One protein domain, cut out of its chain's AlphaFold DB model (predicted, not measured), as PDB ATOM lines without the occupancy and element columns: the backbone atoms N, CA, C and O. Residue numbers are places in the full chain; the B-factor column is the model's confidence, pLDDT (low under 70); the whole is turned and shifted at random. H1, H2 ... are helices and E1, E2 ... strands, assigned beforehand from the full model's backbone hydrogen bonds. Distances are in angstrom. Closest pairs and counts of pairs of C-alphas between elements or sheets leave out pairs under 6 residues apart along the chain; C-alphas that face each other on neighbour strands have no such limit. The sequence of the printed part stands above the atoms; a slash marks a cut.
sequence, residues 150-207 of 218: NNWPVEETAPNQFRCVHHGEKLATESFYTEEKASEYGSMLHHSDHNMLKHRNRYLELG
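This is residues 150 to 207 of the 218 residues of an uncharacterized protein of marine sediment metagenome (UniProt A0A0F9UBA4). A small two-stranded hairpin, E1 and E2, has the short helix H1 packed beside it, mostly along E2, while the longer helix H2 stands off at the far side of E2. The long link, residues 167 to 178, folds back past E2, and its residues 171 to 172 run between E2 and H2. The printed part has 58 residues, with two named strands and then two named helices in the order E1, E2, H1, H2; the sheet has the order E1 - E2 and is antiparallel, and the class is mixed, helices and strands. The whole is compact, with a radius of gyration of the C-alphas of 10.2 A, and its C-alphas span 28 by 23 by 17 A.

Begin with the sheet and find C-alpha 154 at (-32.081, -39.034, -10.467), where E1 starts; it holds residues 154 to 158 and measures 12.2 A from first to last C-alpha. E2 holds residues 161 to 166 and measures 16.0 A. Look next at H1, residues 179 to 187, which begins with C-alpha 179 at (-28.032, -34.730, -12.969) and is 12.3 A long. H2, residues 193 to 206, is the longest helix at 19.9 A and ends with C-alpha 206 at (-38.454, -46.282, -21.677).

E1 and E2 form a hairpin, antiparallel neighbours with 128 degrees between their directions. Look for N 155 and O 163 at 2.9 A, and N 161 and O 158 at 2.8 A, both within hydrogen-bond range. Residues 165 to 166 of E2 also pair, antiparallel, with residues 171 to 172. From the sheet go to H1: its closest C-alphas to E2 are those of Arg 163 and Ala 182, 5.1 A apart, and to E1 those of Val 154 and Ser 183, 6.2 A apart. E2 and H2 are near each other, with 7 pairs of C-alphas within 10 A. E1 and H2 are only just apart, with a closest distance of 8.1 A between C-alphas. H1 and H2 are apart. In H1 and H2 every O i to N i+4 pair is within hydrogen-bond range.

The two C-alphas farthest apart are those of Pro 159 and Ser 192, at 29.4 A. The printed part has no cut. The link from E2 to H1, 12 residues, is long; the links from E1 to E2 and from H1 to H2 are tight. The mean pLDDT of the printed part is 84.3, and the model's confidence is under 70 at residues 150 to 151 and 189 to 191.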
ATOM      1  N   ASN A 150     -40.781 -34.807  -2.475       57.38
ATOM      2  CA  ASN A 150     -39.746 -33.900  -3.018       57.38
ATOM      3  C   ASN A 150     -38.443 -34.595  -3.489       57.38
ATOM      4  O   ASN A 150     -37.488 -33.916  -3.852       57.38
ATOM      5  N   ASN A 151     -38.363 -35.930  -3.455       67.75
ATOM      6  CA  ASN A 151     -37.096 -36.672  -3.527       67.75
ATOM      7  C   ASN A 151     -37.101 -37.775  -4.593       67.75
ATOM      8  O   ASN A 151     -36.650 -38.888  -4.325       67.75
ATOM      9  N   TRP A 152     -37.632 -37.512  -5.789       81.06
ATOM     10  CA  TRP A 152     -37.513 -38.491  -6.873       81.06
ATOM     11  C   TRP A 152     -36.028 -38.743  -7.186       81.06
ATOM     12  O   TRP A 152     -35.311 -37.770  -7.447       81.06
ATOM     13  N   PRO A 153     -35.544 -40.000  -7.171       86.81
ATOM     14  CA  PRO A 153     -34.165 -40.304  -7.527       86.81
ATOM     15  C   PRO A 153     -33.849 -39.841  -8.951       86.81
ATOM     16  O   PRO A 153     -34.687 -39.918  -9.853       86.81
ATOM     17  N   VAL A 154     -32.627 -39.346  -9.145       89.81
ATOM     18  CA  VAL A 154     -32.081 -39.034 -10.467       89.81
ATOM     19  C   VAL A 154     -31.298 -40.238 -10.963       89.81
ATOM     20  O   VAL A 154     -30.393 -40.710 -10.279       89.81
ATOM     21  N   GLU A 155     -31.617 -40.705 -12.165       91.62
ATOM     22  CA  GLU A 155     -30.983 -41.870 -12.777       91.62
ATOM     23  C   GLU A 155     -30.514 -41.571 -14.202       91.62
ATOM     24  O   GLU A 155     -31.179 -40.865 -14.970       91.62
ATOM     25  N   GLU A 156     -29.371 -42.148 -14.581       93.69
ATOM     26  CA  GLU A 156     -28.913 -42.181 -15.967       93.69
ATOM     27  C   GLU A 156     -29.662 -43.288 -16.726       93.69
ATOM     28  O   GLU A 156     -29.390 -44.477 -16.577       93.69
ATOM     29  N   THR A 157     -30.629 -42.892 -17.554       89.31
ATOM     30  CA  THR A 157     -31.513 -43.829 -18.286       89.31
ATOM     31  C   THR A 157     -31.007 -44.172 -19.689       89.31
ATOM     32  O   THR A 157     -31.477 -45.120 -20.315       89.31
ATOM     33  N   ALA A 158     -30.050 -43.396 -20.195       89.31
ATOM     34  CA  ALA A 158     -29.300 -43.624 -21.426       89.31
ATOM     35  C   ALA A 158     -27.977 -42.835 -21.344       89.31
ATOM     36  O   ALA A 158     -27.901 -41.910 -20.534       89.31
ATOM     37  N   PRO A 159     -26.959 -43.130 -22.179       94.00
ATOM     38  CA  PRO A 159     -25.664 -42.453 -22.099       94.00
ATOM     39  C   PRO A 159     -25.790 -40.919 -22.118       94.00
ATOM     40  O   PRO A 159     -26.269 -40.347 -23.102       94.00
ATOM     41  N   ASN A 160     -25.337 -40.261 -21.047       92.75
ATOM     42  CA  ASN A 160     -25.447 -38.817 -20.797       92.75
ATOM     43  C   ASN A 160     -26.891 -38.272 -20.780       92.75
ATOM     44  O   ASN A 160     -27.128 -37.124 -21.173       92.75
ATOM     45  N   GLN A 161     -27.870 -39.079 -20.365       94.62
ATOM     46  CA  GLN A 161     -29.267 -38.670 -20.209       94.62
ATOM     47  C   GLN A 161     -29.796 -39.021 -18.820       94.62
ATOM     48  O   GLN A 161     -30.170 -40.162 -18.536       94.62
ATOM     49  N   PHE A 162     -29.907 -37.993 -17.989       94.62
ATOM     50  CA  PHE A 162     -30.378 -38.072 -16.614       94.62
ATOM     51  C   PHE A 162     -31.850 -37.683 -16.524       94.62
ATOM     52  O   PHE A 162     -32.290 -36.743 -17.193       94.62
ATOM     53  N   ARG A 163     -32.619 -38.403 -15.711       92.12
ATOM     54  CA  ARG A 163     -34.049 -38.159 -15.463       92.12
ATOM     55  C   ARG A 163     -34.335 -38.321 -13.979       92.12
ATOM     56  O   ARG A 163     -33.703 -39.147 -13.339       92.12
ATOM     57  N   CYS A 164     -35.330 -37.607 -13.466       89.62
ATOM     58  CA  CYS A 164     -35.967 -38.003 -12.213       89.62
ATOM     59  C   CYS A 164     -36.949 -39.138 -12.500       89.62
ATOM     60  O   CYS A 164     -37.719 -39.070 -13.465       89.62
ATOM     61  N   VAL A 165     -36.925 -40.175 -11.672       88.31
ATOM     62  CA  VAL A 165     -37.750 -41.372 -11.847       88.31
ATOM     63  C   VAL A 165     -38.450 -41.695 -10.534       88.31
ATOM     64  O   VAL A 165     -37.884 -41.520  -9.465       88.31
ATOM     65  N   HIS A 166     -39.690 -42.164 -10.610       85.56
ATOM     66  CA  HIS A 166     -40.374 -42.807  -9.496       85.56
ATOM     67  C   HIS A 166     -40.871 -44.166  -9.975       85.56
ATOM     68  O   HIS A 166     -41.806 -44.257 -10.774       85.56
ATOM     69  N   HIS A 167     -40.236 -45.239  -9.513       84.62
ATOM     70  CA  HIS A 167     -40.527 -46.589  -9.979       84.62
ATOM     71  C   HIS A 167     -41.838 -47.135  -9.412       84.62
ATOM     72  O   HIS A 167     -42.602 -47.757 -10.152       84.62
ATOM     73  N   GLY A 168     -42.133 -46.852  -8.140       80.44
ATOM     74  CA  GLY A 168     -43.383 -47.241  -7.483       80.44
ATOM     75  C   GLY A 168     -44.622 -46.670  -8.177       80.44
ATOM     76  O   GLY A 168     -45.573 -47.400  -8.461       80.44
ATOM     77  N   GLU A 169     -44.581 -45.386  -8.538       80.00
ATOM     78  CA  GLU A 169     -45.673 -44.710  -9.252       80.00
ATOM     79  C   GLU A 169     -45.560 -44.805 -10.784       80.00
ATOM     80  O   GLU A 169     -46.465 -44.379 -11.504       80.00
ATOM     81  N   LYS A 170     -44.485 -45.423 -11.291       85.94
ATOM     82  CA  LYS A 170     -44.189 -45.616 -12.720       85.94
ATOM     83  C   LYS A 170     -44.155 -44.304 -13.508       85.94
ATOM     84  O   LYS A 170     -44.858 -44.155 -14.509       85.94
ATOM     85  N   LEU A 171     -43.334 -43.355 -13.062       86.06
ATOM     86  CA  LEU A 171     -43.200 -42.017 -13.645       86.06
ATOM     87  C   LEU A 171     -41.741 -41.701 -13.981       86.06
ATOM     88  O   LEU A 171     -40.842 -42.038 -13.217       86.06
ATOM     89  N   ALA A 172     -41.501 -41.030 -15.110       89.00
ATOM     90  CA  ALA A 172     -40.174 -40.554 -15.499       89.00
ATOM     91  C   ALA A 172     -40.224 -39.161 -16.148       89.00
ATOM     92  O   ALA A 172     -41.073 -38.870 -17.001       89.00
ATOM     93  N   THR A 173     -39.286 -38.290 -15.776       88.12
ATOM     94  CA  THR A 173     -39.213 -36.914 -16.284       88.12
ATOM     95  C   THR A 173     -38.520 -36.811 -17.646       88.12
ATOM     96  O   THR A 173     -38.134 -37.805 -18.276       88.12
ATOM     97  N   GLU A 174     -38.435 -35.591 -18.179       89.38
ATOM     98  CA  GLU A 174     -37.622 -35.312 -19.363       89.38
ATOM     99  C   GLU A 174     -36.141 -35.594 -19.107       89.38
ATOM    100  O   GLU A 174     -35.667 -35.520 -17.979       89.38
ATOM    101  N   SER A 175     -35.421 -35.974 -20.164       91.81
ATOM    102  CA  SER A 175     -33.983 -36.218 -20.075       91.81
ATOM    103  C   SER A 175     -33.240 -34.908 -20.136       91.81
ATOM    104  O   SER A 175     -33.460 -34.110 -21.050       91.81
ATOM    105  N   PHE A 176     -32.272 -34.773 -19.249       93.94
ATOM    106  CA  PHE A 176     -31.321 -33.682 -19.232       93.94
ATOM    107  C   PHE A 176     -29.907 -34.228 -19.373       93.94
ATOM    108  O   PHE A 176     -29.623 -35.379 -19.050       93.94
ATOM    109  N   TYR A 177     -29.002 -33.384 -19.857       94.69
ATOM    110  CA  TYR A 177     -27.592 -33.746 -20.011       94.69
ATOM    111  C   TYR A 177     -26.809 -33.719 -18.692       94.69
ATOM    112  O   TYR A 177     -25.635 -34.072 -18.679       94.69
ATOM    113  N   THR A 178     -27.428 -33.272 -17.595       94.06
ATOM    114  CA  THR A 178     -26.807 -33.200 -16.268       94.06
ATOM    115  C   THR A 178     -27.785 -33.651 -15.187       94.06
ATOM    116  O   THR A 178     -28.984 -33.371 -15.277       94.06
ATOM    117  N   GLU A 179     -27.262 -34.306 -14.149       93.12
ATOM    118  CA  GLU A 179     -28.032 -34.730 -12.969       93.12
ATOM    119  C   GLU A 179     -28.703 -33.549 -12.263       93.12
ATOM    120  O   GLU A 179     -29.878 -33.614 -11.922       93.12
ATOM    121  N   GLU A 180     -27.980 -32.436 -12.114       91.88
ATOM    122  CA  GLU A 180     -28.465 -31.230 -11.433       91.88
ATOM    123  C   GLU A 180     -29.741 -30.673 -12.080       91.88
ATOM    124  O   GLU A 180     -30.708 -30.375 -11.384       91.88
ATOM    125  N   LYS A 181     -29.793 -30.619 -13.418       90.31
ATOM    126  CA  LYS A 181     -30.990 -30.159 -14.138       90.31
ATOM    127  C   LYS A 181     -32.142 -31.144 -14.041       90.31
ATOM    128  O   LYS A 181     -33.290 -30.719 -13.963       90.31
ATOM    129  N   ALA A 182     -31.846 -32.443 -14.068       88.62
ATOM    130  CA  ALA A 182     -32.865 -33.460 -13.861       88.62
ATOM    131  C   ALA A 182     -33.481 -33.321 -12.463       88.62
ATOM    132  O   ALA A 182     -34.704 -33.282 -12.363       88.62
ATOM    133  N   SER A 183     -32.650 -33.145 -11.430       86.69
ATOM    134  CA  SER A 183     -33.069 -32.923 -10.041       86.69
ATOM    135  C   SER A 183     -33.886 -31.643  -9.866       86.69
ATOM    136  O   SER A 183     -34.943 -31.677  -9.238       86.69
ATOM    137  N   GLU A 184     -33.418 -30.519 -10.419       86.19
ATOM    138  CA  GLU A 184     -34.129 -29.236 -10.385       86.19
ATOM    139  C   GLU A 184     -35.516 -29.396 -11.014       86.19
ATOM    140  O   GLU A 184     -36.529 -29.073 -10.395       86.19
ATOM    141  N   TYR A 185     -35.574 -29.999 -12.203       83.44
ATOM    142  CA  TYR A 185     -36.831 -30.251 -12.890       83.44
ATOM    143  C   TYR A 185     -37.746 -31.199 -12.105       83.44
ATOM    144  O   TYR A 185     -38.933 -30.913 -11.976       83.44
ATOM    145  N   GLY A 186     -37.218 -32.284 -11.531       79.38
ATOM    146  CA  GLY A 186     -37.974 -33.208 -10.679       79.38
ATOM    147  C   GLY A 186     -38.599 -32.536  -9.459       79.38
ATOM    148  O   GLY A 186     -39.753 -32.803  -9.146       79.38
ATOM    149  N   SER A 187     -37.885 -31.606  -8.822       75.31
ATOM    150  CA  SER A 187     -38.402 -30.856  -7.666       75.31
ATOM    151  C   SER A 187     -39.541 -29.886  -8.013       75.31
ATOM    152  O   SER A 187     -40.311 -29.478  -7.146       75.31
ATOM    153  N   MET A 188     -39.669 -29.523  -9.292       73.69
ATOM    154  CA  MET A 188     -40.694 -28.615  -9.809       73.69
ATOM    155  C   MET A 188     -41.923 -29.344 -10.372       73.69
ATOM    156  O   MET A 188     -42.748 -28.730 -11.045       73.69
ATOM    157  N   LEU A 189     -42.053 -30.658 -10.184       67.50
ATOM    158  CA  LEU A 189     -42.963 -31.470 -10.991       67.50
ATOM    159  C   LEU A 189     -44.148 -32.052 -10.224       67.50
ATOM    160  O   LEU A 189     -44.262 -33.260 -10.091       67.50
ATOM    161  N   HIS A 190     -45.112 -31.215  -9.827       62.19
ATOM    162  CA  HIS A 190     -46.343 -31.699  -9.168       62.19
ATOM    163  C   HIS A 190     -47.604 -30.897  -9.529       62.19
ATOM    164  O   HIS A 190     -48.475 -30.676  -8.698       62.19
ATOM    165  N   HIS A 191     -47.707 -30.389 -10.760       62.56
ATOM    166  CA  HIS A 191     -48.662 -29.304 -11.033       62.56
ATOM    167  C   HIS A 191     -49.989 -29.706 -11.700       62.56
ATOM    168  O   HIS A 191     -50.947 -28.944 -11.584       62.56
ATOM    169  N   SER A 192     -50.087 -30.851 -12.394       71.44
ATOM    170  CA  SER A 192     -51.351 -31.292 -13.023       71.44
ATOM    171  C   SER A 192     -51.359 -32.758 -13.473       71.44
ATOM    172  O   SER A 192     -50.307 -33.329 -13.776       71.44
ATOM    173  N   ASP A 193     -52.560 -33.333 -13.611       73.12
ATOM    174  CA  ASP A 193     -52.785 -34.714 -14.072       73.12
ATOM    175  C   ASP A 193     -52.180 -34.976 -15.456       73.12
ATOM    176  O   ASP A 193     -51.595 -36.028 -15.704       73.12
ATOM    177  N   HIS A 194     -52.205 -33.986 -16.351       73.25
ATOM    178  CA  HIS A 194     -51.582 -34.121 -17.671       73.25
ATOM    179  C   HIS A 194     -50.063 -34.274 -17.617       73.25
ATOM    180  O   HIS A 194     -49.482 -35.023 -18.406       73.25
ATOM    181  N   ASN A 195     -49.392 -33.569 -16.705       77.12
ATOM    182  CA  ASN A 195     -47.952 -33.744 -16.536       77.12
ATOM    183  C   ASN A 195     -47.654 -35.128 -15.950       77.12
ATOM    184  O   ASN A 195     -46.766 -35.819 -16.447       77.12
ATOM    185  N   MET A 196     -48.470 -35.587 -14.998       80.69
ATOM    186  CA  MET A 196     -48.396 -36.950 -14.465       80.69
ATOM    187  C   MET A 196     -48.570 -38.005 -15.562       80.69
ATOM    188  O   MET A 196     -47.766 -38.933 -15.667       80.69
ATOM    189  N   LEU A 197     -49.541 -37.820 -16.458       80.31
ATOM    190  CA  LEU A 197     -49.741 -38.676 -17.622       80.31
ATOM    191  C   LEU A 197     -48.526 -38.681 -18.560       80.31
ATOM    192  O   LEU A 197     -48.083 -39.749 -18.988       80.31
ATOM    193  N   LYS A 198     -47.953 -37.513 -18.879       81.38
ATOM    194  CA  LYS A 198     -46.733 -37.434 -19.703       81.38
ATOM    195  C   LYS A 198     -45.590 -38.230 -19.084       81.38
ATOM    196  O   LYS A 198     -44.904 -38.953 -19.805       81.38
ATOM    197  N   HIS A 199     -45.397 -38.121 -17.772       84.69
ATOM    198  CA  HIS A 199     -44.338 -38.839 -17.069       84.69
ATOM    199  C   HIS A 199     -44.588 -40.342 -17.007       84.69
ATOM    200  O   HIS A 199     -43.654 -41.120 -17.198       84.69
ATOM    201  N   ARG A 200     -45.845 -40.760 -16.838       85.06
ATOM    202  CA  ARG A 200     -46.237 -42.168 -16.932       85.06
ATOM    203  C   ARG A 200     -45.973 -42.742 -18.320       85.06
ATOM    204  O   ARG A 200     -45.365 -43.799 -18.452       85.06
ATOM    205  N   ASN A 201     -46.396 -42.040 -19.368       83.69
ATOM    206  CA  ASN A 201     -46.175 -42.481 -20.745       83.69
ATOM    207  C   ASN A 201     -44.682 -42.572 -21.062       83.69
ATOM    208  O   ASN A 201     -44.244 -43.550 -21.656       83.69
ATOM    209  N   ARG A 202     -43.888 -41.614 -20.582       87.94
ATOM    210  CA  ARG A 202     -42.430 -41.641 -20.705       87.94
ATOM    211  C   ARG A 202     -41.801 -42.839 -20.000       87.94
ATOM    212  O   ARG A 202     -40.926 -43.480 -20.569       87.94
ATOM    213  N   TYR A 203     -42.263 -43.166 -18.797       88.69
ATOM    214  CA  TYR A 203     -41.816 -44.358 -18.078       88.69
ATOM    215  C   TYR A 203     -42.091 -45.636 -18.885       88.69
ATOM    216  O   TYR A 203     -41.205 -46.474 -19.050       88.69
ATOM    217  N   LEU A 204     -43.302 -45.755 -19.447       85.06
ATOM    218  CA  LEU A 204     -43.696 -46.882 -20.298       85.06
ATOM    219  C   LEU A 204     -42.870 -46.958 -21.591       85.06
ATOM    220  O   LEU A 204     -42.450 -48.046 -21.973       85.06
ATOM    221  N   GLU A 205     -42.618 -45.824 -22.250       87.25
ATOM    222  CA  GLU A 205     -41.793 -45.733 -23.465       87.25
ATOM    223  C   GLU A 205     -40.358 -46.207 -23.230       87.25
ATOM    224  O   GLU A 205     -39.770 -46.863 -24.088       87.25
ATOM    225  N   LEU A 206     -39.801 -45.881 -22.065       86.31
ATOM    226  CA  LEU A 206     -38.454 -46.282 -21.677       86.31
ATOM    227  C   LEU A 206     -38.376 -47.753 -21.245       86.31
ATOM    228  O   LEU A 206     -37.279 -48.290 -21.130       86.31
ATOM    229  N   GLY A 207     -39.518 -48.407 -21.002       87.81
ATOM    230  CA  GLY A 207     -39.557 -49.792 -20.540       87.81
ATOM    231  C   GLY A 207     -38.859 -49.993 -19.194       87.81
ATOM    232  O   GLY A 207     -38.313 -51.069 -18.952       87.81
TER     233      GLY A 207